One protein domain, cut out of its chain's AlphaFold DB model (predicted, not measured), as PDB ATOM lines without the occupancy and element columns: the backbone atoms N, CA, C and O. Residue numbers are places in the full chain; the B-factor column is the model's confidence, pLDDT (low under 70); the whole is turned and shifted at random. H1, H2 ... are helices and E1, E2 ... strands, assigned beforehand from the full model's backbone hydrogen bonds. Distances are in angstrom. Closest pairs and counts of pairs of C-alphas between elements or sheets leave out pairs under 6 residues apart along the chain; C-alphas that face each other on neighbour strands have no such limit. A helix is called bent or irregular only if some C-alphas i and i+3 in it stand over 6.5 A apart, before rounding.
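Overview. This is residues 457 to 639 of the 793 residues of the protein "Dna mismatch repair protein mlh1, putative" of Perkinsus marinus (strain ATCC 50983 / TXsc) (UniProt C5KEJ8). One long, twisted and curled sheet of eight strands makes a wall, with three helical parts, H1, H3 and H4b, laid along its strands over one face and no named helix over the other. The bent helix H4 turns a corner, its short arm H4a at one end of the sheet, while little H2 lies far out on the chain between E2 and H3. The printed part has 183 residues with four named helices and eight named strands, in the order H1 E1 E2 H2 H3 E3 E4 E5 E6 H4 E7 E8. The sheet runs E5 E4 E3 E6 E2 E1 E7 E8 and is mixed, E1 and E7 being parallel; the class is mixed, helices and strands. The whole is compact, with a radius of gyration of the C-alphas of 16.6 A and spans of 50 by 38 by 36 A.

Along the chain. H1, residues 457 to 466, begins at C-alpha 457 (0.780, -37.075, 27.675) and is 14.1 A long. E1, residues 471 to 479, spans 25.5 A, and E2, residues 489 to 496, spans 23.5 A. H2 is residues 522 to 525, 5.9 A, and H3 is residues 536 to 543, 11.2 A. E3, residues 545 to 551, and E4, residues 558 to 564, are each 20.4 A; E5 is residues 573 to 575, 6.3 A, and E6, residues 580 to 586, is 20.4 A. H4, residues 593 to 620, was assigned as one helix by its hydrogen bonds but is bent: C-alphas 601 and 604 are 8.4 A apart. Its arms are H4a, residues 593 to 601, 12.6 A, and H4b, residues 604 to 620, 24.9 A, which begins at C-alpha 604 (13.411, -45.668, 26.532). E7, residues 625 to 630, is 17.1 A, and E8, residues 636 to 639, is 6.1 A and ends at C-alpha 639 (-4.652, -52.687, 25.264).

Arrangement. E3, E4 and E5 form a meander, each strand the antiparallel neighbour of the one before, with N 548 and O 561 at 2.9 A and N 560 and O 573 at 2.8 A. With E6, antiparallel to E3 (N 547 and O 584, 2.8 A), they make a Greek key, a meander whose first strand is the antiparallel neighbour of the fourth strand. E6 and E2 are antiparallel, with N 583 and O 494 at 2.8 A. E1 and E2 are a hairpin, with N 475 and O 493 at 2.8 A. E1 and E7 are parallel at 7 degrees, with N 474 and O 627 at 2.8 A, and E7 and E8 are a hairpin, with N 628 and O 638 at 2.8 A. In two split strand-helix-strand units, whose two strands run the same way but are not neighbours, H2 and H3 join E2 to E3 and H4 joins E6 to E7; both crossovers are right-handed. H1 lies over E2 and E1 at a height over the sheet of 9.1 A; the closest C-alphas of H1 and E2 are those of Ser 464 and Asp 496, 6.0 A. H3 lies over E3 at a height of 8.3 A, and H4b over E7 at 9.1 A, both on the same face as H1. H4a only just grazes the sheet, with residues 596 to 600, and is about perpendicular to H4b, at 80 degrees. H2 is not on the sheet. Every O i to N i+4 pair is within hydrogen-bond range in H1, H4a and H4b, against 3 of 4 in H3; H2 is too short for such a pair.

Size, cuts and confidence. The two C-alphas farthest apart, those of Asp 484 and Asp 522, are 55.1 A apart. The printed part has no cut. The link from E2 to H2, 25 residues, is long. Mean pLDDT of the printed part is 81.3; residues 479 to 489, 519 to 533 and 631 to 639 are under 70.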
ATOM      1  N   VAL A 457       1.735 -35.968  27.833       90.69
ATOM      2  CA  VAL A 457       0.780 -37.075  27.675       90.69
ATOM      3  C   VAL A 457      -0.274 -37.066  28.782       90.69
ATOM      4  O   VAL A 457      -1.445 -37.222  28.464       90.69
ATOM      5  N   LYS A 458       0.096 -36.835  30.051       89.50
ATOM      6  CA  LYS A 458      -0.865 -36.713  31.165       89.50
ATOM      7  C   LYS A 458      -1.929 -35.656  30.876       89.50
ATOM      8  O   LYS A 458      -3.111 -35.964  30.960       89.50
ATOM      9  N   GLU A 459      -1.516 -34.458  30.468       89.38
ATOM     10  CA  GLU A 459      -2.442 -33.369  30.137       89.38
ATOM     11  C   GLU A 459      -3.350 -33.712  28.944       89.38
ATOM     12  O   GLU A 459      -4.537 -33.393  28.947       89.38
ATOM     13  N   LEU A 460      -2.821 -34.396  27.923       91.88
ATOM     14  CA  LEU A 460      -3.612 -34.822  26.765       91.88
ATOM     15  C   LEU A 460      -4.612 -35.938  27.109       91.88
ATOM     16  O   LEU A 460      -5.739 -35.910  26.616       91.88
ATOM     17  N   LEU A 461      -4.233 -36.891  27.968       91.44
ATOM     18  CA  LEU A 461      -5.142 -37.925  28.476       91.44
ATOM     19  C   LEU A 461      -6.275 -37.298  29.293       91.44
ATOM     20  O   LEU A 461      -7.436 -37.619  29.068       91.44
ATOM     21  N   GLU A 462      -5.943 -36.370  30.194       89.75
ATOM     22  CA  GLU A 462      -6.917 -35.605  30.978       89.75
ATOM     23  C   GLU A 462      -7.882 -34.820  30.074       89.75
ATOM     24  O   GLU A 462      -9.092 -34.863  30.280       89.75
ATOM     25  N   ASN A 463      -7.378 -34.172  29.016       90.38
ATOM     26  CA  ASN A 463      -8.226 -33.479  28.044       90.38
ATOM     27  C   ASN A 463      -9.141 -34.426  27.258       90.38
ATOM     28  O   ASN A 463     -10.273 -34.052  26.970       90.38
ATOM     29  N   SER A 464      -8.672 -35.635  26.940       92.12
ATOM     30  CA  SER A 464      -9.490 -36.653  26.267       92.12
ATOM     31  C   SER A 464     -10.622 -37.139  27.184       92.12
ATOM     32  O   SER A 464     -11.766 -37.276  26.765       92.12
ATOM     33  N   ILE A 465     -10.328 -37.352  28.471       90.12
ATOM     34  CA  ILE A 465     -11.334 -37.748  29.470       90.12
ATOM     35  C   ILE A 465     -12.379 -36.641  29.643       90.12
ATOM     36  O   ILE A 465     -13.575 -36.920  29.587       90.12
ATOM     37  N   ASP A 466     -11.941 -35.383  29.755       88.50
ATOM     38  CA  ASP A 466     -12.839 -34.224  29.833       88.50
ATOM     39  C   ASP A 466     -13.714 -34.069  28.572       88.50
ATOM     40  O   ASP A 466     -14.816 -33.533  28.654       88.50
ATOM     41  N   ALA A 467     -13.252 -34.544  27.409       88.31
ATOM     42  CA  ALA A 467     -14.008 -34.549  26.153       88.31
ATOM     43  C   ALA A 467     -15.025 -35.705  26.043       88.31
ATOM     44  O   ALA A 467     -15.639 -35.885  24.989       88.31
ATOM     45  N   GLY A 468     -15.188 -36.510  27.100       88.94
ATOM     46  CA  GLY A 468     -16.133 -37.628  27.143       88.94
ATOM     47  C   GLY A 468     -15.700 -38.848  26.326       88.94
ATOM     48  O   GLY A 468     -16.541 -39.648  25.917       88.94
ATOM     49  N   SER A 469     -14.402 -39.005  26.049       91.50
ATOM     50  CA  SER A 469     -13.906 -40.105  25.223       91.50
ATOM     51  C   SER A 469     -14.130 -41.477  25.865       91.50
ATOM     52  O   SER A 469     -13.846 -41.698  27.038       91.50
ATOM     53  N   THR A 470     -14.554 -42.447  25.057       90.19
ATOM     54  CA  THR A 470     -14.708 -43.860  25.460       90.19
ATOM     55  C   THR A 470     -13.539 -44.734  25.006       90.19
ATOM     56  O   THR A 470     -13.378 -45.865  25.469       90.19
ATOM     57  N   ARG A 471     -12.683 -44.221  24.118       89.19
ATOM     58  CA  ARG A 471     -11.460 -44.857  23.634       89.19
ATOM     59  C   ARG A 471     -10.363 -43.815  23.478       89.19
ATOM     60  O   ARG A 471     -10.522 -42.856  22.730       89.19
ATOM     61  N   ILE A 472      -9.227 -44.064  24.114       91.88
ATOM     62  CA  ILE A 472      -8.036 -43.222  24.057       91.88
ATOM     63  C   ILE A 472      -6.840 -44.079  23.635       91.88
ATOM     64  O   ILE A 472      -6.568 -45.148  24.186       91.88
ATOM     65  N   GLN A 473      -6.102 -43.609  22.641       89.62
ATOM     66  CA  GLN A 473      -4.903 -44.238  22.118       89.62
ATOM     67  C   GLN A 473      -3.714 -43.290  22.261       89.62
ATOM     68  O   GLN A 473      -3.642 -42.265  21.594       89.62
ATOM     69  N   ALA A 474      -2.744 -43.678  23.081       87.69
ATOM     70  CA  ALA A 474      -1.441 -43.042  23.159       87.69
ATOM     71  C   ALA A 474      -0.428 -43.814  22.300       87.69
ATOM     72  O   ALA A 474      -0.368 -45.046  22.295       87.69
ATOM     73  N   GLY A 475       0.386 -43.090  21.550       79.94
ATOM     74  CA  GLY A 475       1.439 -43.649  20.720       79.94
ATOM     75  C   GLY A 475       2.717 -42.864  20.908       79.94
ATOM     76  O   GLY A 475       2.696 -41.639  20.990       79.94
ATOM     77  N   CYS A 476       3.838 -43.573  20.948       79.31
ATOM     78  CA  CYS A 476       5.145 -42.946  20.938       79.31
ATOM     79  C   CYS A 476       6.043 -43.684  19.952       79.31
ATOM     80  O   CYS A 476       6.114 -44.918  19.947       79.31
ATOM     81  N   TRP A 477       6.712 -42.934  19.088       76.12
ATOM     82  CA  TRP A 477       7.606 -43.508  18.101       76.12
ATOM     83  C   TRP A 477       8.846 -42.670  17.897       76.12
ATOM     84  O   TRP A 477       8.927 -41.487  18.218       76.12
ATOM     85  N   ARG A 478       9.855 -43.353  17.374       74.06
ATOM     86  CA  ARG A 478      11.132 -42.764  17.021       74.06
ATOM     87  C   ARG A 478      11.132 -42.494  15.532       74.06
ATOM     88  O   ARG A 478      10.805 -43.395  14.763       74.06
ATOM     89  N   TYR A 479      11.539 -41.299  15.138       68.69
ATOM     90  CA  TYR A 479      11.752 -40.964  13.735       68.69
ATOM     91  C   TYR A 479      13.085 -40.242  13.564       68.69
ATOM     92  O   TYR A 479      13.622 -39.658  14.507       68.69
ATOM     93  N   ARG A 480      13.638 -40.320  12.357       62.38
ATOM     94  CA  ARG A 480      14.758 -39.479  11.935       62.38
ATOM     95  C   ARG A 480      14.199 -38.393  11.035       62.38
ATOM     96  O   ARG A 480      13.361 -38.701  10.191       62.38
ATOM     97  N   GLN A 481      14.641 -37.150  11.218       57.53
ATOM     98  CA  GLN A 481      14.262 -36.074  10.299       57.53
ATOM     99  C   GLN A 481      14.890 -36.286   8.912       57.53
ATOM    100  O   GLN A 481      14.236 -36.029   7.907       57.53
ATOM    101  N   GLN A 482      16.125 -36.804   8.853       56.03
ATOM    102  CA  GLN A 482      16.855 -37.099   7.615       56.03
ATOM    103  C   GLN A 482      17.589 -38.444   7.690       56.03
ATOM    104  O   GLN A 482      17.918 -38.927   8.774       56.03
ATOM    105  N   ALA A 483      17.850 -39.050   6.526       50.84
ATOM    106  CA  ALA A 483      18.508 -40.355   6.413       50.84
ATOM    107  C   ALA A 483      19.897 -40.386   7.085       50.84
ATOM    108  O   ALA A 483      20.242 -41.388   7.720       50.84
ATOM    109  N   ASP A 484      20.614 -39.260   7.022       44.31
ATOM    110  CA  ASP A 484      21.972 -39.078   7.547       44.31
ATOM    111  C   ASP A 484      22.013 -38.495   8.968       44.31
ATOM    112  O   ASP A 484      23.087 -38.335   9.550       44.31
ATOM    113  N   ASP A 485      20.852 -38.190   9.559       49.84
ATOM    114  CA  ASP A 485      20.798 -37.660  10.916       49.84
ATOM    115  C   ASP A 485      21.050 -38.779  11.940       49.84
ATOM    116  O   ASP A 485      20.357 -39.804  12.000       49.84
ATOM    117  N   ILE A 486      22.067 -38.569  12.775       49.66
ATOM    118  CA  ILE A 486      22.402 -39.440  13.907       49.66
ATOM    119  C   ILE A 486      21.359 -39.256  15.025       49.66
ATOM    120  O   ILE A 486      21.155 -40.158  15.846       49.66
ATOM    121  N   SER A 487      20.664 -38.112  15.052       52.25
ATOM    122  CA  SER A 487      19.648 -37.789  16.044       52.25
ATOM    123  C   SER A 487      18.340 -38.542  15.768       52.25
ATOM    124  O   SER A 487      17.744 -38.488  14.693       52.25
ATOM    125  N   ILE A 488      17.897 -39.316  16.758       57.53
ATOM    126  CA  ILE A 488      16.603 -39.997  16.728       57.53
ATOM    127  C   ILE A 488      15.642 -39.140  17.539       57.53
ATOM    128  O   ILE A 488      15.824 -39.039  18.746       57.53
ATOM    129  N   ASN A 489      14.625 -38.550  16.919       67.81
ATOM    130  CA  ASN A 489      13.642 -37.718  17.610       67.81
ATOM    131  C   ASN A 489      12.465 -38.558  18.124       67.81
ATOM    132  O   ASN A 489      12.173 -39.643  17.610       67.81
ATOM    133  N   LEU A 490      11.808 -38.054  19.170       75.06
ATOM    134  CA  LEU A 490      10.621 -38.659  19.763       75.06
ATOM    135  C   LEU A 490       9.379 -37.949  19.218       75.06
ATOM    136  O   LEU A 490       9.238 -36.740  19.392       75.06
ATOM    137  N   ALA A 491       8.496 -38.703  18.578       77.69
ATOM    138  CA  ALA A 491       7.161 -38.265  18.204       77.69
ATOM    139  C   ALA A 491       6.150 -38.923  19.140       77.69
ATOM    140  O   ALA A 491       6.283 -40.102  19.487       77.69
ATOM    141  N   THR A 492       5.153 -38.155  19.560       86.19
ATOM    142  CA  THR A 492       4.095 -38.644  20.443       86.19
ATOM    143  C   THR A 492       2.750 -38.212  19.890       86.19
ATOM    144  O   THR A 492       2.602 -37.082  19.429       86.19
ATOM    145  N   ALA A 493       1.767 -39.104  19.948       90.31
ATOM    146  CA  ALA A 493       0.389 -38.770  19.635       90.31
ATOM    147  C   ALA A 493      -0.567 -39.319  20.685       90.31
ATOM    148  O   ALA A 493      -0.365 -40.414  21.212       90.31
ATOM    149  N   VAL A 494      -1.627 -38.563  20.940       93.56
ATOM    150  CA  VAL A 494      -2.794 -38.998  21.703       93.56
ATOM    151  C   VAL A 494      -4.009 -38.802  20.808       93.56
ATOM    152  O   VAL A 494      -4.207 -37.722  20.261       93.56
ATOM    153  N   SER A 495      -4.760 -39.875  20.600       94.12
ATOM    154  CA  SER A 495      -5.950 -39.919  19.757       94.12
ATOM    155  C   SER A 495      -7.124 -40.409  20.583       94.12
ATOM    156  O   SER A 495      -7.006 -41.408  21.294       94.12
ATOM    157  N   ASP A 496      -8.244 -39.723  20.483       95.25
ATOM    158  CA  ASP A 496      -9.451 -39.997  21.232       95.25
ATOM    159  C   ASP A 496     -10.681 -40.010  20.315       95.25
ATOM    160  O   ASP A 496     -10.608 -39.660  19.136       95.25
ATOM    161  N   ASN A 497     -11.805 -40.473  20.854       94.44
ATOM    162  CA  ASN A 497     -13.118 -40.420  20.209       94.44
ATOM    163  C   ASN A 497     -14.109 -39.554  21.007       94.44
ATOM    164  O   ASN A 497     -15.270 -39.932  21.156       94.44
ATOM    165  N   GLY A 498     -13.629 -38.463  21.609       92.50
ATOM    166  CA  GLY A 498     -14.475 -37.503  22.321       92.50
ATOM    167  C   GLY A 498     -15.308 -36.632  21.379       92.50
ATOM    168  O   GLY A 498     -15.422 -36.902  20.185       92.50
ATOM    169  N   CYS A 499     -15.852 -35.538  21.911       92.44
ATOM    170  CA  CYS A 499     -16.722 -34.615  21.168       92.44
ATOM    171  C   CYS A 499     -16.048 -33.860  20.002       92.44
ATOM    172  O   CYS A 499     -16.739 -33.258  19.181       92.44
ATOM    173  N   GLY A 500     -14.714 -33.870  19.921       92.38
ATOM    174  CA  GLY A 500     -13.964 -33.061  18.958       92.38
ATOM    175  C   GLY A 500     -13.886 -31.578  19.347       92.38
ATOM    176  O   GLY A 500     -14.372 -31.166  20.401       92.38
ATOM    177  N   ILE A 501     -13.241 -30.781  18.494       93.19
ATOM    178  CA  ILE A 501     -13.068 -29.328  18.637       93.19
ATOM    179  C   ILE A 501     -13.702 -28.654  17.415       93.19
ATOM    180  O   ILE A 501     -13.504 -29.113  16.288       93.19
ATOM    181  N   GLN A 502     -14.466 -27.578  17.629       91.88
ATOM    182  CA  GLN A 502     -15.097 -26.838  16.533       91.88
ATOM    183  C   GLN A 502     -14.046 -26.156  15.652       91.88
ATOM    184  O   GLN A 502     -12.972 -25.764  16.116       91.88
ATOM    185  N   ARG A 503     -14.347 -26.007  14.359       91.75
ATOM    186  CA  ARG A 503     -13.410 -25.426  13.386       91.75
ATOM    187  C   ARG A 503     -13.040 -23.993  13.767       91.75
ATOM    188  O   ARG A 503     -11.891 -23.590  13.609       91.75
ATOM    189  N   GLU A 504     -14.016 -23.248  14.259       90.69
ATOM    190  CA  GLU A 504     -13.931 -21.839  14.630       90.69
ATOM    191  C   GLU A 504     -12.998 -21.617  15.827       90.69
ATOM    192  O   GLU A 504     -12.398 -20.550  15.940       90.69
ATOM    193  N   ASP A 505     -12.814 -22.639  16.668       91.50
ATOM    194  CA  ASP A 505     -11.939 -22.596  17.842       91.50
ATOM    195  C   ASP A 505     -10.478 -22.942  17.505       91.50
ATOM    196  O   ASP A 505      -9.566 -22.612  18.268       91.50
ATOM    197  N   LEU A 506     -10.211 -23.579  16.355       91.06
ATOM    198  CA  LEU A 506      -8.854 -23.979  15.959       91.06
ATOM    199  C   LEU A 506      -7.848 -22.812  15.930       91.06
ATOM    200  O   LEU A 506      -6.739 -23.014  16.426       91.06
ATOM    201  N   PRO A 507      -8.172 -21.599  15.442       90.94
ATOM    202  CA  PRO A 507      -7.230 -20.475  15.447       90.94
ATOM    203  C   PRO A 507      -6.811 -20.010  16.848       90.94
ATOM    204  O   PRO A 507      -5.730 -19.448  17.014       90.94
ATOM    205  N   ILE A 508      -7.655 -20.225  17.863       89.62
ATOM    206  CA  ILE A 508      -7.404 -19.784  19.245       89.62
ATOM    207  C   ILE A 508      -6.976 -20.926  20.173       89.62
ATOM    208  O   ILE A 508      -6.562 -20.675  21.301       89.62
ATOM    209  N   LEU A 509      -7.012 -22.175  19.702       88.88
ATOM    210  CA  LEU A 509      -6.814 -23.377  20.514       88.88
ATOM    211  C   LEU A 509      -5.497 -23.399  21.309       88.88
ATOM    212  O   LEU A 509      -5.461 -23.886  22.439       88.88
ATOM    213  N   CYS A 510      -4.409 -22.894  20.719       88.56
ATOM    214  CA  CYS A 510      -3.085 -22.862  21.352       88.56
ATOM    215  C   CYS A 510      -2.733 -21.504  21.969       88.56
ATOM    216  O   CYS A 510      -1.604 -21.325  22.438       88.56
ATOM    217  N   LYS A 511      -3.687 -20.567  22.030       86.19
ATOM    218  CA  LYS A 511      -3.501 -19.297  22.732       86.19
ATOM    219  C   LYS A 511      -3.631 -19.514  24.232       86.19
ATOM    220  O   LYS A 511      -4.425 -20.327  24.706       86.19
ATOM    221  N   ARG A 512      -2.828 -18.780  25.001       81.19
ATOM    222  CA  ARG A 512      -2.899 -18.828  26.467       81.19
ATOM    223  C   ARG A 512      -4.274 -18.373  26.947       81.19
ATOM    224  O   ARG A 512      -4.912 -17.541  26.309       81.19
ATOM    225  N   PHE A 513      -4.702 -18.926  28.080       78.31
ATOM    226  CA  PHE A 513      -5.958 -18.570  28.752       78.31
ATOM    227  C   PHE A 513      -7.223 -18.831  27.923       78.31
ATOM    228  O   PHE A 513      -8.286 -18.304  28.232       78.31
ATOM    229  N   THR A 514      -7.126 -19.675  26.895       78.06
ATOM    230  CA  THR A 514      -8.282 -20.091  26.099       78.06
ATOM    231  C   THR A 514      -8.774 -21.440  26.614       78.06
ATOM    232  O   THR A 514      -8.049 -22.436  26.600       78.06
ATOM    233  N   THR A 515     -10.002 -21.485  27.135       81.62
ATOM    234  CA  THR A 515     -10.616 -22.716  27.643       81.62
ATOM    235  C   THR A 515     -12.123 -22.722  27.420       81.62
ATOM    236  O   THR A 515     -12.775 -21.688  27.500       81.62
ATOM    237  N   SER A 516     -12.686 -23.906  27.188       75.88
ATOM    238  CA  SER A 516     -14.131 -24.143  27.162       75.88
ATOM    239  C   SER A 516     -14.706 -24.530  28.533       75.88
ATOM    240  O   SER A 516     -15.916 -24.714  28.654       75.88
ATOM    241  N   LYS A 517     -13.852 -24.681  29.559       75.44
ATOM    242  CA  LYS A 517     -14.186 -25.334  30.840       75.44
ATOM    243  C   LYS A 517     -14.480 -24.358  31.985       75.44
ATOM    244  O   LYS A 517     -15.012 -24.782  33.002       75.44
ATOM    245  N   LEU A 518     -14.149 -23.075  31.823       72.19
ATOM    246  CA  LEU A 518     -14.431 -22.013  32.791       72.19
ATOM    247  C   LEU A 518     -15.026 -20.798  32.090       72.19
ATOM    248  O   LEU A 518     -14.517 -20.380  31.050       72.19
ATOM    249  N   ARG A 519     -16.080 -20.223  32.674       69.56
ATOM    250  CA  ARG A 519     -16.683 -18.961  32.218       69.56
ATOM    251  C   ARG A 519     -16.601 -17.874  33.281       69.56
ATOM    252  O   ARG A 519     -16.477 -16.704  32.930       69.56
ATOM    253  N   SER A 520     -16.665 -18.251  34.556       68.62
ATOM    254  CA  SER A 520     -16.632 -17.335  35.694       68.62
ATOM    255  C   SER A 520     -15.574 -17.742  36.726       68.62
ATOM    256  O   SER A 520     -15.086 -18.871  36.723       68.62
ATOM    257  N   PHE A 521     -15.198 -16.814  37.611       63.09
ATOM    258  CA  PHE A 521     -14.296 -17.122  38.725       63.09
ATOM    259  C   PHE A 521     -14.952 -18.071  39.738       63.09
ATOM    260  O   PHE A 521     -14.265 -18.910  40.308       63.09
ATOM    261  N   ASP A 522     -16.272 -17.995  39.917       66.69
ATOM    262  CA  ASP A 522     -17.005 -18.848  40.859       66.69
ATOM    263  C   ASP A 522     -16.982 -20.324  40.425       66.69
ATOM    264  O   ASP A 522     -16.947 -21.224  41.266       66.69
ATOM    265  N   ASP A 523     -16.856 -20.580  39.116       66.31
ATOM    266  CA  ASP A 523     -16.703 -21.929  38.562       66.31
ATOM    267  C   ASP A 523     -15.444 -22.637  39.114       66.31
ATOM    268  O   ASP A 523     -15.428 -23.870  39.160       66.31
ATOM    269  N   LEU A 524     -14.414 -21.894  39.577       64.69
ATOM    270  CA  LEU A 524     -13.182 -22.453  40.166       64.69
ATOM    271  C   LEU A 524     -13.430 -23.290  41.421       64.69
ATOM    272  O   LEU A 524     -12.672 -24.225  41.675       64.69
ATOM    273  N   GLN A 525     -14.477 -22.976  42.185       58.25
ATOM    274  CA  GLN A 525     -14.797 -23.680  43.429       58.25
ATOM    275  C   GLN A 525     -15.512 -25.019  43.177       58.25
ATOM    276  O   GLN A 525     -15.487 -25.900  44.031       58.25
ATOM    277  N   SER A 526     -16.098 -25.201  41.988       59.03
ATOM    278  CA  SER A 526     -16.897 -26.378  41.614       59.03
ATOM    279  C   SER A 526     -16.288 -27.237  40.497       59.03
ATOM    280  O   SER A 526     -16.967 -28.112  39.958       59.03
ATOM    281  N   ILE A 527     -15.032 -26.997  40.095       60.22
ATOM    282  CA  ILE A 527     -14.433 -27.679  38.937       60.22
ATOM    283  C   ILE A 527     -14.323 -29.189  39.181       60.22
ATOM    284  O   ILE A 527     -13.468 -29.649  39.937       60.22
ATOM    285  N   MET A 528     -15.110 -29.966  38.434       59.94
ATOM    286  CA  MET A 528     -14.959 -31.425  38.345       59.94
ATOM    287  C   MET A 528     -14.117 -31.882  37.141       59.94
ATOM    288  O   MET A 528     -13.724 -33.043  37.083       59.94
ATOM    289  N   THR A 529     -13.798 -30.997  36.189       60.38
ATOM    290  CA  THR A 529     -12.950 -31.327  35.026       60.38
ATOM    291  C   THR A 529     -11.468 -31.378  35.398       60.38
ATOM    292  O   THR A 529     -11.020 -30.731  36.346       60.38
ATOM    293  N   HIS A 530     -10.656 -32.125  34.653       61.38
ATOM    294  CA  HIS A 530      -9.223 -32.278  34.924       61.38
ATOM    295  C   HIS A 530      -8.392 -31.064  34.489       61.38
ATOM    296  O   HIS A 530      -7.450 -30.666  35.179       61.38
ATOM    297  N   GLY A 531      -8.732 -30.440  33.358       63.62
ATOM    298  CA  GLY A 531      -8.130 -29.191  32.880       63.62
ATOM    299  C   GLY A 531      -9.020 -27.974  33.123       63.62
ATOM    300  O   GLY A 531     -10.234 -28.074  33.016       63.62
ATOM    301  N   PHE A 532      -8.421 -26.815  33.413       63.16
ATOM    302  CA  PHE A 532      -9.167 -25.549  33.521       63.16
ATOM    303  C   PHE A 532      -8.357 -24.293  33.165       63.16
ATOM    304  O   PHE A 532      -8.932 -23.272  32.820       63.16
ATOM    305  N   ARG A 533      -7.017 -24.357  33.180       64.88
ATOM    306  CA  ARG A 533      -6.159 -23.178  32.961       64.88
ATOM    307  C   ARG A 533      -6.035 -22.720  31.499       64.88
ATOM    308  O   ARG A 533      -5.621 -21.597  31.255       64.88
ATOM    309  N   GLY A 534      -6.352 -23.574  30.520       71.69
ATOM    310  CA  GLY A 534      -6.165 -23.234  29.098       71.69
ATOM    311  C   GLY A 534      -4.694 -23.071  28.679       71.69
ATOM    312  O   GLY A 534      -4.389 -22.360  27.730       71.69
ATOM    313  N   GLU A 535      -3.759 -23.696  29.404       81.38
ATOM    314  CA  GLU A 535      -2.309 -23.498  29.208       81.38
ATOM    315  C   GLU A 535      -1.586 -24.714  28.620       81.38
ATOM    316  O   GLU A 535      -0.458 -24.581  28.147       81.38
ATOM    317  N   ALA A 536      -2.194 -25.905  28.642       85.06
ATOM    318  CA  ALA A 536      -1.504 -27.148  28.294       85.06
ATOM    319  C   ALA A 536      -1.076 -27.192  26.815       85.06
ATOM    320  O   ALA A 536       0.104 -27.380  26.522       85.06
ATOM    321  N   LEU A 537      -2.011 -26.972  25.883       90.25
ATOM    322  CA  LEU A 537      -1.718 -26.990  24.443       90.25
ATOM    323  C   LEU A 537      -0.824 -25.821  24.030       90.25
ATOM    324  O   LEU A 537       0.143 -26.026  23.295       90.25
ATOM    325  N   ALA A 538      -1.075 -24.636  24.592       90.00
ATOM    326  CA  ALA A 538      -0.212 -23.474  24.429       90.00
ATOM    327  C   ALA A 538       1.231 -23.789  24.853       90.00
ATOM    328  O   ALA A 538       2.172 -23.546  24.098       90.00
ATOM    329  N   SER A 539       1.419 -24.396  26.029       89.38
ATOM    330  CA  SER A 539       2.741 -24.765  26.543       89.38
ATOM    331  C   SER A 539       3.430 -25.789  25.649       89.38
ATOM    332  O   SER A 539       4.601 -25.615  25.331       89.38
ATOM    333  N   ILE A 540       2.716 -26.822  25.183       91.12
ATOM    334  CA  ILE A 540       3.279 -27.816  24.259       91.12
ATOM    335  C   ILE A 540       3.715 -27.146  22.946       91.12
ATOM    336  O   ILE A 540       4.831 -27.391  22.498       91.12
ATOM    337  N   SER A 541       2.898 -26.258  22.371       92.75
ATOM    338  CA  SER A 541       3.210 -25.547  21.118       92.75
ATOM    339  C   SER A 541       4.441 -24.627  21.214       92.75
ATOM    340  O   SER A 541       5.145 -24.430  20.225       92.75
ATOM    341  N   HIS A 542       4.761 -24.104  22.402       90.12
ATOM    342  CA  HIS A 542       5.965 -23.288  22.617       90.12
ATOM    343  C   HIS A 542       7.259 -24.103  22.706       90.12
ATOM    344  O   HIS A 542       8.346 -23.534  22.609       90.12
ATOM    345  N   VAL A 543       7.186 -25.416  22.942       88.94
ATOM    346  CA  VAL A 543       8.376 -26.275  23.093       88.94
ATOM    347  C   VAL A 543       8.406 -27.449  22.118       88.94
ATOM    348  O   VAL A 543       9.372 -28.205  22.117       88.94
ATOM    349  N   ALA A 544       7.384 -27.624  21.288       90.62
ATOM    350  CA  ALA A 544       7.266 -28.687  20.298       90.62
ATOM    351  C   ALA A 544       6.499 -28.187  19.073       90.62
ATOM    352  O   ALA A 544       5.743 -27.222  19.147       90.62
ATOM    353  N   ARG A 545       6.649 -28.890  17.952       91.25
ATOM    354  CA  ARG A 545       5.778 -28.699  16.788       91.25
ATOM    355  C   ARG A 545       4.508 -29.500  17.022       91.25
ATOM    356  O   ARG A 545       4.596 -30.711  17.215       91.25
ATOM    357  N   LEU A 546       3.362 -28.831  17.063       94.19
ATOM    358  CA  LEU A 546       2.082 -29.430  17.426       94.19
ATOM    359  C   LEU A 546       1.168 -29.489  16.202       94.19
ATOM    360  O   LEU A 546       0.990 -28.499  15.505       94.19
ATOM    361  N   THR A 547       0.548 -30.634  15.967       95.25
ATOM    362  CA  THR A 547      -0.465 -30.841  14.934       95.25
ATOM    363  C   THR A 547      -1.726 -31.358  15.606       95.25
ATOM    364  O   THR A 547      -1.695 -32.381  16.292       95.25
ATOM    365  N   VAL A 548      -2.846 -30.679  15.387       96.31
ATOM    366  CA  VAL A 548      -4.162 -31.109  15.863       96.31
ATOM    367  C   VAL A 548      -4.984 -31.520  14.656       96.31
ATOM    368  O   VAL A 548      -5.092 -30.777  13.687       96.31
ATOM    369  N   THR A 549      -5.537 -32.726  14.690       96.38
ATOM    370  CA  THR A 549      -6.543 -33.197  13.738       96.38
ATOM    371  C   THR A 549      -7.811 -33.512  14.514       96.38
ATOM    372  O   THR A 549      -7.754 -34.292  15.458       96.38
ATOM    373  N   THR A 550      -8.939 -32.913  14.160       96.44
ATOM    374  CA  THR A 550     -10.187 -33.060  14.917       96.44
ATOM    375  C   THR A 550     -11.393 -33.140  13.993       96.44
ATOM    376  O   THR A 550     -11.359 -32.640  12.866       96.44
ATOM    377  N   MET A 551     -12.454 -33.778  14.469       95.31
ATOM    378  CA  MET A 551     -13.746 -33.827  13.805       95.31
ATOM    379  C   MET A 551     -14.838 -33.912  14.869       95.31
ATOM    380  O   MET A 551     -14.822 -34.816  15.706       95.31
ATOM    381  N   THR A 552     -15.774 -32.969  14.842       93.69
ATOM    382  CA  THR A 552     -16.984 -33.017  15.668       93.69
ATOM    383  C   THR A 552     -17.996 -33.990  15.065       93.69
ATOM    384  O   THR A 552     -17.958 -34.264  13.864       93.69
ATOM    385  N   GLU A 553     -18.907 -34.514  15.884       88.19
ATOM    386  CA  GLU A 553     -19.940 -35.461  15.430       88.19
ATOM    387  C   GLU A 553     -20.864 -34.852  14.360       88.19
ATOM    388  O   GLU A 553     -21.246 -35.532  13.409       88.19
ATOM    389  N   ASP A 554     -21.136 -33.549  14.461       87.44
ATOM    390  CA  ASP A 554     -21.978 -32.810  13.515       87.44
ATOM    391  C   ASP A 554     -21.271 -32.476  12.186       87.44
ATOM    392  O   ASP A 554     -21.918 -32.078  11.213       87.44
ATOM    393  N   SER A 555     -19.941 -32.615  12.116       89.06
ATOM    394  CA  SER A 555     -19.166 -32.266  10.923       89.06
ATOM    395  C   SER A 555     -19.002 -33.454   9.977       89.06
ATOM    396  O   SER A 555     -18.643 -34.556  10.378       89.06
ATOM    397  N   GLN A 556     -19.170 -33.211   8.675       87.88
ATOM    398  CA  GLN A 556     -18.894 -34.201   7.621       87.88
ATOM    399  C   GLN A 556     -17.401 -34.300   7.261       87.88
ATOM    400  O   GLN A 556     -16.989 -35.220   6.557       87.88
ATOM    401  N   VAL A 557     -16.593 -33.327   7.693       92.75
ATOM    402  CA  VAL A 557     -15.177 -33.196   7.331       92.75
ATOM    403  C   VAL A 557     -14.349 -32.935   8.587       92.75
ATOM    404  O   VAL A 557     -14.737 -32.147   9.452       92.75
ATOM    405  N   GLY A 558     -13.197 -33.596   8.688       93.88
ATOM    406  CA  GLY A 558     -12.207 -33.310   9.717       93.88
ATOM    407  C   GLY A 558     -11.317 -32.137   9.334       93.88
ATOM    408  O   GLY A 558     -11.110 -31.856   8.156       93.88
ATOM    409  N   TYR A 559     -10.730 -31.481  10.324       95.69
ATOM    410  CA  TYR A 559      -9.795 -30.383  10.110       95.69
ATOM    411  C   TYR A 559      -8.449 -30.689  10.749       95.69
ATOM    412  O   TYR A 559      -8.383 -31.265  11.835       95.69
ATOM    413  N   ARG A 560      -7.372 -30.294  10.068       95.94
ATOM    414  CA  ARG A 560      -5.999 -30.345  10.564       95.94
ATOM    415  C   ARG A 560      -5.425 -28.941  10.650       95.94
ATOM    416  O   ARG A 560      -5.487 -28.195   9.681       95.94
ATOM    417  N   CYS A 561      -4.822 -28.615  11.784       95.62
ATOM    418  CA  CYS A 561      -4.104 -27.365  11.988       95.62
ATOM    419  C   CYS A 561      -2.751 -27.646  12.656       95.62
ATOM    420  O   CYS A 561      -2.635 -28.531  13.512       95.62
ATOM    421  N   GLU A 562      -1.724 -26.923  12.222       95.31
ATOM    422  CA  GLU A 562      -0.376 -26.974  12.784       95.31
ATOM    423  C   GLU A 562      -0.115 -25.714  13.602       95.31
ATOM    424  O   GLU A 562      -0.532 -24.625  13.218       95.31
ATOM    425  N   TYR A 563       0.586 -25.864  14.722       94.06
ATOM    426  CA  TYR A 563       0.838 -24.792  15.675       94.06
ATOM    427  C   TYR A 563       2.310 -24.712  16.051       94.06
ATOM    428  O   TYR A 563       2.967 -25.731  16.309       94.06
ATOM    429  N   MET A 564       2.802 -23.482  16.174       89.75
ATOM    430  CA  MET A 564       4.158 -23.171  16.610       89.75
ATOM    431  C   MET A 564       4.141 -21.887  17.443       89.75
ATOM    432  O   MET A 564       3.507 -20.912  17.054       89.75
ATOM    433  N   ASP A 565       4.810 -21.897  18.601       87.94
ATOM    434  CA  ASP A 565       4.848 -20.751  19.529       87.94
ATOM    435  C   ASP A 565       3.435 -20.217  19.903       87.94
ATOM    436  O   ASP A 565       3.237 -19.027  20.126       87.94
ATOM    437  N   GLY A 566       2.438 -21.108  20.001       85.88
ATOM    438  CA  GLY A 566       1.064 -20.787  20.416       85.88
ATOM    439  C   GLY A 566       0.134 -20.281  19.308       85.88
ATOM    440  O   GLY A 566      -1.071 -20.186  19.534       85.88
ATOM    441  N   GLU A 567       0.655 -20.014  18.112       89.38
ATOM    442  CA  GLU A 567      -0.123 -19.543  16.963       89.38
ATOM    443  C   GLU A 567      -0.281 -20.649  15.911       89.38
ATOM    444  O   GLU A 567       0.542 -21.566  15.810       89.38
ATOM    445  N   ALA A 568      -1.364 -20.574  15.136       90.31
ATOM    446  CA  ALA A 568      -1.574 -21.444  13.983       90.31
ATOM    447  C   ALA A 568      -0.603 -21.050  12.860       90.31
ATOM    448  O   ALA A 568      -0.507 -19.877  12.506       90.31
ATOM    449  N   VAL A 569       0.122 -22.029  12.314       90.62
ATOM    450  CA  VAL A 569       1.082 -21.812  11.219       90.62
ATOM    451  C   VAL A 569       0.347 -21.466   9.926       90.62
ATOM    452  O   VAL A 569       0.750 -20.549   9.222       90.62
ATOM    453  N   ASP A 570      -0.749 -22.178   9.664       89.06
ATOM    454  CA  ASP A 570      -1.608 -22.026   8.493       89.06
ATOM    455  C   ASP A 570      -3.085 -22.156   8.897       89.06
ATOM    456  O   ASP A 570      -3.424 -22.651   9.981       89.06
ATOM    457  N   GLU A 571      -3.983 -21.754   7.993       90.00
ATOM    458  CA  GLU A 571      -5.415 -22.012   8.147       90.00
ATOM    459  C   GLU A 571      -5.711 -23.513   8.271       90.00
ATOM    460  O   GLU A 571      -5.061 -24.364   7.658       90.00
ATOM    461  N   ALA A 572      -6.742 -23.845   9.050       92.44
ATOM    462  CA  ALA A 572      -7.163 -25.224   9.257       92.44
ATOM    463  C   ALA A 572      -7.558 -25.895   7.929       92.44
ATOM    464  O   ALA A 572      -8.535 -25.513   7.277       92.44
ATOM    465  N   GLN A 573      -6.819 -26.937   7.553       94.31
ATOM    466  CA  GLN A 573      -6.988 -27.645   6.290       94.31
ATOM    467  C   GLN A 573      -7.996 -28.794   6.432       94.31
ATOM    468  O   GLN A 573      -7.921 -29.553   7.404       94.31
ATOM    469  N   PRO A 574      -8.917 -28.979   5.470       94.50
ATOM    470  CA  PRO A 574      -9.816 -30.125   5.472       94.50
ATOM    471  C   PRO A 574      -9.019 -31.423   5.287       94.50
ATOM    472  O   PRO A 574      -8.165 -31.534   4.408       94.50
ATOM    473  N   THR A 575      -9.294 -32.425   6.116       93.69
ATOM    474  CA  THR A 575      -8.604 -33.713   6.096       93.69
ATOM    475  C   THR A 575      -9.553 -34.860   6.437       93.69
ATOM    476  O   THR A 575     -10.583 -34.677   7.084       93.69
ATOM    477  N   ALA A 576      -9.194 -36.072   6.015       91.88
ATOM    478  CA  ALA A 576      -9.904 -37.267   6.447       91.88
ATOM    479  C   ALA A 576      -9.600 -37.528   7.930       91.88
ATOM    480  O   ALA A 576      -8.450 -37.766   8.305       91.88
ATOM    481  N   ALA A 577     -10.634 -37.492   8.764       91.12
ATOM    482  CA  ALA A 577     -10.557 -37.808  10.184       91.12
ATOM    483  C   ALA A 577     -11.789 -38.612  10.608       91.12
ATOM    484  O   ALA A 577     -12.765 -38.721   9.870       91.12
ATOM    485  N   THR A 578     -11.720 -39.201  11.794       91.50
ATOM    486  CA  THR A 578     -12.869 -39.807  12.475       91.50
ATOM    487  C   THR A 578     -13.327 -38.883  13.602       91.50
ATOM    488  O   THR A 578     -12.481 -38.128  14.089       91.50
ATOM    489  N   PRO A 579     -14.592 -38.973  14.066       93.12
ATOM    490  CA  PRO A 579     -15.059 -38.211  15.223       93.12
ATOM    491  C   PRO A 579     -14.101 -38.333  16.414       93.12
ATOM    492  O   PRO A 579     -13.647 -39.440  16.729       93.12
ATOM    493  N   GLY A 580     -13.794 -37.200  17.044       94.38
ATOM    494  CA  GLY A 580     -12.812 -37.079  18.120       94.38
ATOM    495  C   GLY A 580     -11.612 -36.218  17.746       94.38
ATOM    496  O   GLY A 580     -11.620 -35.489  16.749       94.38
ATOM    497  N   THR A 581     -10.568 -36.280  18.570       96.38
ATOM    498  CA  THR A 581      -9.366 -35.457  18.391       96.38
ATOM    499  C   THR A 581      -8.103 -36.307  18.387       96.38
ATOM    500  O   THR A 581      -7.958 -37.287  19.104       96.38
ATOM    501  N   THR A 582      -7.154 -35.943  17.535       95.56
ATOM    502  CA  THR A 582      -5.806 -36.501  17.499       95.56
ATOM    503  C   THR A 582      -4.803 -35.371  17.604       95.56
ATOM    504  O   THR A 582      -4.709 -34.519  16.722       95.56
ATOM    505  N   ILE A 583      -4.039 -35.384  18.688       95.12
ATOM    506  CA  ILE A 583      -2.998 -34.408  18.980       95.12
ATOM    507  C   ILE A 583      -1.658 -35.099  18.811       95.12
ATOM    508  O   ILE A 583      -1.352 -36.071  19.500       95.12
ATOM    509  N   HIS A 584      -0.864 -34.592  17.881       93.31
ATOM    510  CA  HIS A 584       0.451 -35.101  17.535       93.31
ATOM    511  C   HIS A 584       1.486 -34.015  17.794       93.31
ATOM    512  O   HIS A 584       1.308 -32.884  17.357       93.31
ATOM    513  N   PHE A 585       2.572 -34.342  18.491       91.81
ATOM    514  CA  PHE A 585       3.671 -33.405  18.681       91.81
ATOM    515  C   PHE A 585       5.031 -34.042  18.421       91.81
ATOM    516  O   PHE A 585       5.305 -35.189  18.799       91.81
ATOM    517  N   THR A 586       5.895 -33.261  17.780       89.12
ATOM    518  CA  THR A 586       7.242 -33.655  17.366       89.12
ATOM    519  C   THR A 586       8.284 -32.651  17.821       89.12
ATOM    520  O   THR A 586       7.974 -31.513  18.171       89.12
ATOM    521  N   ASP A 587       9.544 -33.090  17.817       85.44
ATOM    522  CA  ASP A 587      10.696 -32.265  18.182       85.44
ATOM    523  C   ASP A 587      10.530 -31.560  19.541       85.44
ATOM    524  O   ASP A 587      10.817 -30.372  19.689       85.44
ATOM    525  N   LEU A 588      10.069 -32.298  20.560       87.19
ATOM    526  CA  LEU A 588       9.957 -31.759  21.915       87.19
ATOM    527  C   LEU A 588      11.317 -31.206  22.381       87.19
ATOM    528  O   LEU A 588      12.343 -31.891  22.323       87.19
ATOM    529  N   PHE A 589      11.300 -29.967  22.864       87.00
ATOM    530  CA  PHE A 589      12.450 -29.151  23.249       87.00
ATOM    531  C   PHE A 589      13.375 -28.739  22.093       87.00
ATOM    532  O   PHE A 589      14.560 -28.494  22.331       87.00
ATOM    533  N   TYR A 590      12.885 -28.622  20.850       85.19
ATOM    534  CA  TYR A 590      13.718 -28.189  19.711       85.19
ATOM    535  C   TYR A 590      14.440 -26.856  19.954       85.19
ATOM    536  O   TYR A 590      15.584 -26.699  19.535       85.19
ATOM    537  N   ASN A 591      13.794 -25.939  20.676       83.12
ATOM    538  CA  ASN A 591      14.298 -24.621  21.057       83.12
ATOM    539  C   ASN A 591      15.016 -24.597  22.425       83.12
ATOM    540  O   ASN A 591      15.485 -23.545  22.851       83.12
ATOM    541  N   LEU A 592      15.140 -25.744  23.108       84.31
ATOM    542  CA  LEU A 592      15.784 -25.894  24.420       84.31
ATOM    543  C   LEU A 592      16.853 -27.010  24.373       84.31
ATOM    544  O   LEU A 592      16.620 -28.133  24.840       84.31
ATOM    545  N   PRO A 593      18.064 -26.732  23.845       80.38
ATOM    546  CA  PRO A 593      19.043 -27.757  23.463       80.38
ATOM    547  C   PRO A 593      19.554 -28.614  24.630       80.38
ATOM    548  O   PRO A 593      19.848 -29.796  24.443       80.38
ATOM    549  N   THR A 594      19.656 -28.054  25.837       81.44
ATOM    550  CA  THR A 594      20.077 -28.794  27.040       81.44
ATOM    551  C   THR A 594      19.030 -29.832  27.451       81.44
ATOM    552  O   THR A 594      19.366 -30.987  27.717       81.44
ATOM    553  N   ARG A 595      17.744 -29.456  27.428       81.06
ATOM    554  CA  ARG A 595      16.636 -30.373  27.731       81.06
ATOM    555  C   ARG A 595      16.459 -31.420  26.643       81.06
ATOM    556  O   ARG A 595      16.287 -32.594  26.960       81.06
ATOM    557  N   ARG A 596      16.600 -31.022  25.373       82.44
ATOM    558  CA  ARG A 596      16.601 -31.953  24.241       82.44
ATOM    559  C   ARG A 596      17.680 -33.019  24.411       82.44
ATOM    560  O   ARG A 596      17.360 -34.198  24.356       82.44
ATOM    561  N   ARG A 597      18.931 -32.640  24.708       79.19
ATOM    562  CA  ARG A 597      20.028 -33.599  24.959       79.19
ATOM    563  C   ARG A 597      19.710 -34.579  26.095       79.19
ATOM    564  O   ARG A 597      19.940 -35.776  25.943       79.19
ATOM    565  N   SER A 598      19.139 -34.098  27.199       80.12
ATOM    566  CA  SER A 598      18.713 -34.958  28.314       80.12
ATOM    567  C   SER A 598      17.614 -35.952  27.905       80.12
ATOM    568  O   SER A 598      17.706 -37.144  28.217       80.12
ATOM    569  N   LEU A 599      16.620 -35.492  27.136       79.62
ATOM    570  CA  LEU A 599      15.546 -36.329  26.603       79.62
ATOM    571  C   LEU A 599      16.078 -37.409  25.648       79.62
ATOM    572  O   LEU A 599      15.667 -38.565  25.733       79.62
ATOM    573  N   MET A 600      17.024 -37.061  24.768       74.62
ATOM    574  CA  MET A 600      17.615 -38.008  23.809       74.62
ATOM    575  C   MET A 600      18.323 -39.179  24.503       74.62
ATOM    576  O   MET A 600      18.236 -40.313  24.035       74.62
ATOM    577  N   ASN A 601      18.940 -38.937  25.661       73.62
ATOM    578  CA  ASN A 601      19.616 -39.978  26.437       73.62
ATOM    579  C   ASN A 601      18.648 -40.896  27.208       73.62
ATOM    580  O   ASN A 601      19.041 -41.985  27.616       73.62
ATOM    581  N   THR A 602      17.391 -40.482  27.407       78.69
ATOM    582  CA  THR A 602      16.427 -41.141  28.312       78.69
ATOM    583  C   THR A 602      15.151 -41.629  27.616       78.69
ATOM    584  O   THR A 602      14.204 -42.052  28.273       78.69
ATOM    585  N   GLN A 603      15.117 -41.662  26.280       75.19
ATOM    586  CA  GLN A 603      13.913 -41.989  25.496       75.19
ATOM    587  C   GLN A 603      13.224 -43.309  25.875       75.19
ATOM    588  O   GLN A 603      11.998 -43.384  25.885       75.19
ATOM    589  N   SER A 604      13.990 -44.372  26.143       76.81
ATOM    590  CA  SER A 604      13.411 -45.668  26.532       76.81
ATOM    591  C   SER A 604      12.752 -45.604  27.913       76.81
ATOM    592  O   SER A 604      11.709 -46.217  28.123       76.81
ATOM    593  N   GLU A 605      13.336 -44.839  28.839       80.69
ATOM    594  CA  GLU A 605      12.758 -44.618  30.167       80.69
ATOM    595  C   GLU A 605      11.509 -43.743  30.094       80.69
ATOM    596  O   GLU A 605      10.531 -44.021  30.779       80.69
ATOM    597  N   GLU A 606      11.514 -42.709  29.252       81.88
ATOM    598  CA  GLU A 606      10.342 -41.857  29.036       81.88
ATOM    599  C   GLU A 606       9.168 -42.651  28.466       81.88
ATOM    600  O   GLU A 606       8.043 -42.505  28.939       81.88
ATOM    601  N   TYR A 607       9.424 -43.563  27.525       81.38
ATOM    602  CA  TYR A 607       8.378 -44.459  27.045       81.38
ATOM    603  C   TYR A 607       7.833 -45.360  28.162       81.38
ATOM    604  O   TYR A 607       6.620 -45.470  28.322       81.38
ATOM    605  N   ALA A 608       8.704 -45.948  28.989       78.56
ATOM    606  CA  ALA A 608       8.271 -46.752  30.133       78.56
ATOM    607  C   ALA A 608       7.427 -45.938  31.135       78.56
ATOM    608  O   ALA A 608       6.448 -46.452  31.671       78.56
ATOM    609  N   ARG A 609       7.756 -44.655  31.342       83.19
ATOM    610  CA  ARG A 609       6.959 -43.725  32.162       83.19
ATOM    611  C   ARG A 609       5.590 -43.435  31.541       83.19
ATOM    612  O   ARG A 609       4.607 -43.384  32.271       83.19
ATOM    613  N   ILE A 610       5.504 -43.281  30.218       83.88
ATOM    614  CA  ILE A 610       4.225 -43.117  29.503       83.88
ATOM    615  C   ILE A 610       3.358 -44.376  29.645       83.88
ATOM    616  O   ILE A 610       2.170 -44.269  29.931       83.88
ATOM    617  N   VAL A 611       3.947 -45.564  29.498       81.56
ATOM    618  CA  VAL A 611       3.249 -46.846  29.692       81.56
ATOM    619  C   VAL A 611       2.732 -46.975  31.132       81.56
ATOM    620  O   VAL A 611       1.568 -47.318  31.332       81.56
ATOM    621  N   ASP A 612       3.541 -46.650  32.145       79.75
ATOM    622  CA  ASP A 612       3.107 -46.633  33.553       79.75
ATOM    623  C   ASP A 612       1.952 -45.641  33.776       79.75
ATOM    624  O   ASP A 612       0.930 -45.997  34.360       79.75
ATOM    625  N   LEU A 613       2.056 -44.426  33.232       85.31
ATOM    626  CA  LEU A 613       1.004 -43.414  33.312       85.31
ATOM    627  C   LEU A 613      -0.317 -43.905  32.698       85.31
ATOM    628  O   LEU A 613      -1.340 -43.910  33.380       85.31
ATOM    629  N   VAL A 614      -0.298 -44.351  31.438       83.75
ATOM    630  CA  VAL A 614      -1.495 -44.854  30.740       83.75
ATOM    631  C   VAL A 614      -2.088 -46.049  31.490       83.75
ATOM    632  O   VAL A 614      -3.305 -46.166  31.590       83.75
ATOM    633  N   SER A 615      -1.246 -46.905  32.078       77.81
ATOM    634  CA  SER A 615      -1.698 -48.046  32.887       77.81
ATOM    635  C   SER A 615      -2.431 -47.621  34.161       77.81
ATOM    636  O   SER A 615      -3.403 -48.270  34.545       77.81
ATOM    637  N   ARG A 616      -1.992 -46.540  34.820       80.62
ATOM    638  CA  ARG A 616      -2.668 -45.979  36.004       80.62
ATOM    639  C   ARG A 616      -4.024 -45.386  35.644       80.62
ATOM    640  O   ARG A 616      -4.998 -45.665  36.333       80.62
ATOM    641  N   PHE A 617      -4.102 -44.635  34.546       83.62
ATOM    642  CA  PHE A 617      -5.375 -44.105  34.045       83.62
ATOM    643  C   PHE A 617      -6.332 -45.222  33.614       83.62
ATOM    644  O   PHE A 617      -7.505 -45.179  33.960       83.62
ATOM    645  N   ALA A 618      -5.832 -46.269  32.956       79.19
ATOM    646  CA  ALA A 618      -6.640 -47.433  32.596       79.19
ATOM    647  C   ALA A 618      -7.171 -48.210  33.815       79.19
ATOM    648  O   ALA A 618      -8.194 -48.883  33.710       79.19
ATOM    649  N   ALA A 619      -6.476 -48.147  34.956       72.75
ATOM    650  CA  ALA A 619      -6.928 -48.762  36.201       72.75
ATOM    651  C   ALA A 619      -8.075 -47.977  36.860       72.75
ATOM    652  O   ALA A 619      -8.984 -48.598  37.406       72.75
ATOM    653  N   GLU A 620      -8.029 -46.644  36.786       79.38
ATOM    654  CA  GLU A 620      -9.059 -45.752  37.331       79.38
ATOM    655  C   GLU A 620     -10.302 -45.698  36.431       79.38
ATOM    656  O   GLU A 620     -11.419 -45.975  36.867       79.38
ATOM    657  N   TYR A 621     -10.111 -45.423  35.141       78.94
ATOM    658  CA  TYR A 621     -11.181 -45.224  34.163       78.94
ATOM    659  C   TYR A 621     -11.531 -46.520  33.433       78.94
ATOM    660  O   TYR A 621     -11.325 -46.664  32.229       78.94
ATOM    661  N   TYR A 622     -12.088 -47.481  34.165       73.38
ATOM    662  CA  TYR A 622     -12.441 -48.804  33.632       73.38
ATOM    663  C   TYR A 622     -13.540 -48.785  32.550       73.38
ATOM    664  O   TYR A 622     -13.744 -49.788  31.864       73.38
ATOM    665  N   THR A 623     -14.267 -47.676  32.406       75.31
ATOM    666  CA  THR A 623     -15.267 -47.452  31.351       75.31
ATOM    667  C   THR A 623     -14.648 -47.003  30.025       75.31
ATOM    668  O   THR A 623     -15.330 -47.035  29.003       75.31
ATOM    669  N   ILE A 624     -13.365 -46.627  30.017       82.44
ATOM    670  CA  ILE A 624     -12.648 -46.099  28.852       82.44
ATOM    671  C   ILE A 624     -11.614 -47.127  28.375       82.44
ATOM    672  O   ILE A 624     -10.849 -47.695  29.158       82.44
ATOM    673  N   ALA A 625     -11.554 -47.366  27.065       84.56
ATOM    674  CA  ALA A 625     -10.527 -48.214  26.473       84.56
ATOM    675  C   ALA A 625      -9.229 -47.443  26.258       84.56
ATOM    676  O   ALA A 625      -9.190 -46.502  25.470       84.56
ATOM    677  N   PHE A 626      -8.142 -47.907  26.870       81.81
ATOM    678  CA  PHE A 626      -6.809 -47.344  26.670       81.81
ATOM    679  C   PHE A 626      -5.949 -48.254  25.800       81.81
ATOM    680  O   PHE A 626      -5.840 -49.457  26.043       81.81
ATOM    681  N   THR A 627      -5.288 -47.668  24.807       84.12
ATOM    682  CA  THR A 627      -4.270 -48.346  23.999       84.12
ATOM    683  C   THR A 627      -2.961 -47.566  24.055       84.12
ATOM    684  O   THR A 627      -2.960 -46.374  23.777       84.12
ATOM    685  N   CYS A 628      -1.842 -48.220  24.365       81.00
ATOM    686  CA  CYS A 628      -0.502 -47.635  24.261       81.00
ATOM    687  C   CYS A 628       0.333 -48.446  23.273       81.00
ATOM    688  O   CYS A 628       0.434 -49.667  23.419       81.00
ATOM    689  N   ARG A 629       0.920 -47.796  22.264       77.75
ATOM    690  CA  ARG A 629       1.733 -48.471  21.237       77.75
ATOM    691  C   ARG A 629       3.132 -47.875  21.121       77.75
ATOM    692  O   ARG A 629       3.287 -46.654  21.059       77.75
ATOM    693  N   ASN A 630       4.116 -48.760  20.976       70.00
ATOM    694  CA  ASN A 630       5.462 -48.433  20.522       70.00
ATOM    695  C   ASN A 630       5.589 -48.824  19.050       70.00
ATOM    696  O   ASN A 630       5.431 -49.995  18.722       70.00
ATOM    697  N   ALA A 631       5.919 -47.898  18.151       54.88
ATOM    698  CA  ALA A 631       5.970 -48.215  16.717       54.88
ATOM    699  C   ALA A 631       7.015 -49.280  16.312       54.88
ATOM    700  O   ALA A 631       6.978 -49.756  15.181       54.88
ATOM    701  N   ARG A 632       7.944 -49.678  17.198       50.66
ATOM    702  CA  ARG A 632       8.888 -50.780  16.913       50.66
ATOM    703  C   ARG A 632       8.254 -52.170  16.981       50.66
ATOM    704  O   ARG A 632       8.813 -53.109  16.418       50.66
ATOM    705  N   HIS A 633       7.112 -52.307  17.644       50.22
ATOM    706  CA  HIS A 633       6.371 -53.556  17.718       50.22
ATOM    707  C   HIS A 633       4.964 -53.325  17.167       50.22
ATOM    708  O   HIS A 633       4.241 -52.446  17.616       50.22
ATOM    709  N   GLY A 634       4.557 -54.116  16.168       46.41
ATOM    710  CA  GLY A 634       3.199 -54.048  15.609       46.41
ATOM    711  C   GLY A 634       2.092 -54.382  16.624       46.41
ATOM    712  O   GLY A 634       0.912 -54.208  16.327       46.41
ATOM    713  N   SER A 635       2.460 -54.846  17.821       48.81
ATOM    714  CA  SER A 635       1.582 -55.117  18.958       48.81
ATOM    715  C   SER A 635       1.540 -53.943  19.938       48.81
ATOM    716  O   SER A 635       2.561 -53.326  20.232       48.81
ATOM    717  N   ALA A 636       0.362 -53.661  20.494       53.69
ATOM    718  CA  ALA A 636       0.211 -52.666  21.551       53.69
ATOM    719  C   ALA A 636       0.820 -53.161  22.874       53.69
ATOM    720  O   ALA A 636       0.556 -54.293  23.280       53.69
ATOM    721  N   ASP A 637       1.573 -52.299  23.562       56.81
ATOM    722  CA  ASP A 637       2.125 -52.576  24.898       56.81
ATOM    723  C   ASP A 637       1.045 -52.451  25.978       56.81
ATOM    724  O   ASP A 637       1.066 -53.160  26.979       56.81
ATOM    725  N   ILE A 638       0.018 -51.625  25.737       54.69
ATOM    726  CA  ILE A 638      -1.223 -51.598  26.522       54.69
ATOM    727  C   ILE A 638      -2.404 -51.709  25.567       54.69
ATOM    728  O   ILE A 638      -2.475 -50.987  24.578       54.69
ATOM    729  N   SER A 639      -3.335 -52.600  25.879       57.69
ATOM    730  CA  SER A 639      -4.652 -52.687  25.264       57.69
ATOM    731  C   SER A 639      -5.629 -53.064  26.372       57.69
ATOM    732  O   SER A 639      -5.519 -54.146  26.961       57.69
TER     733      SER A 639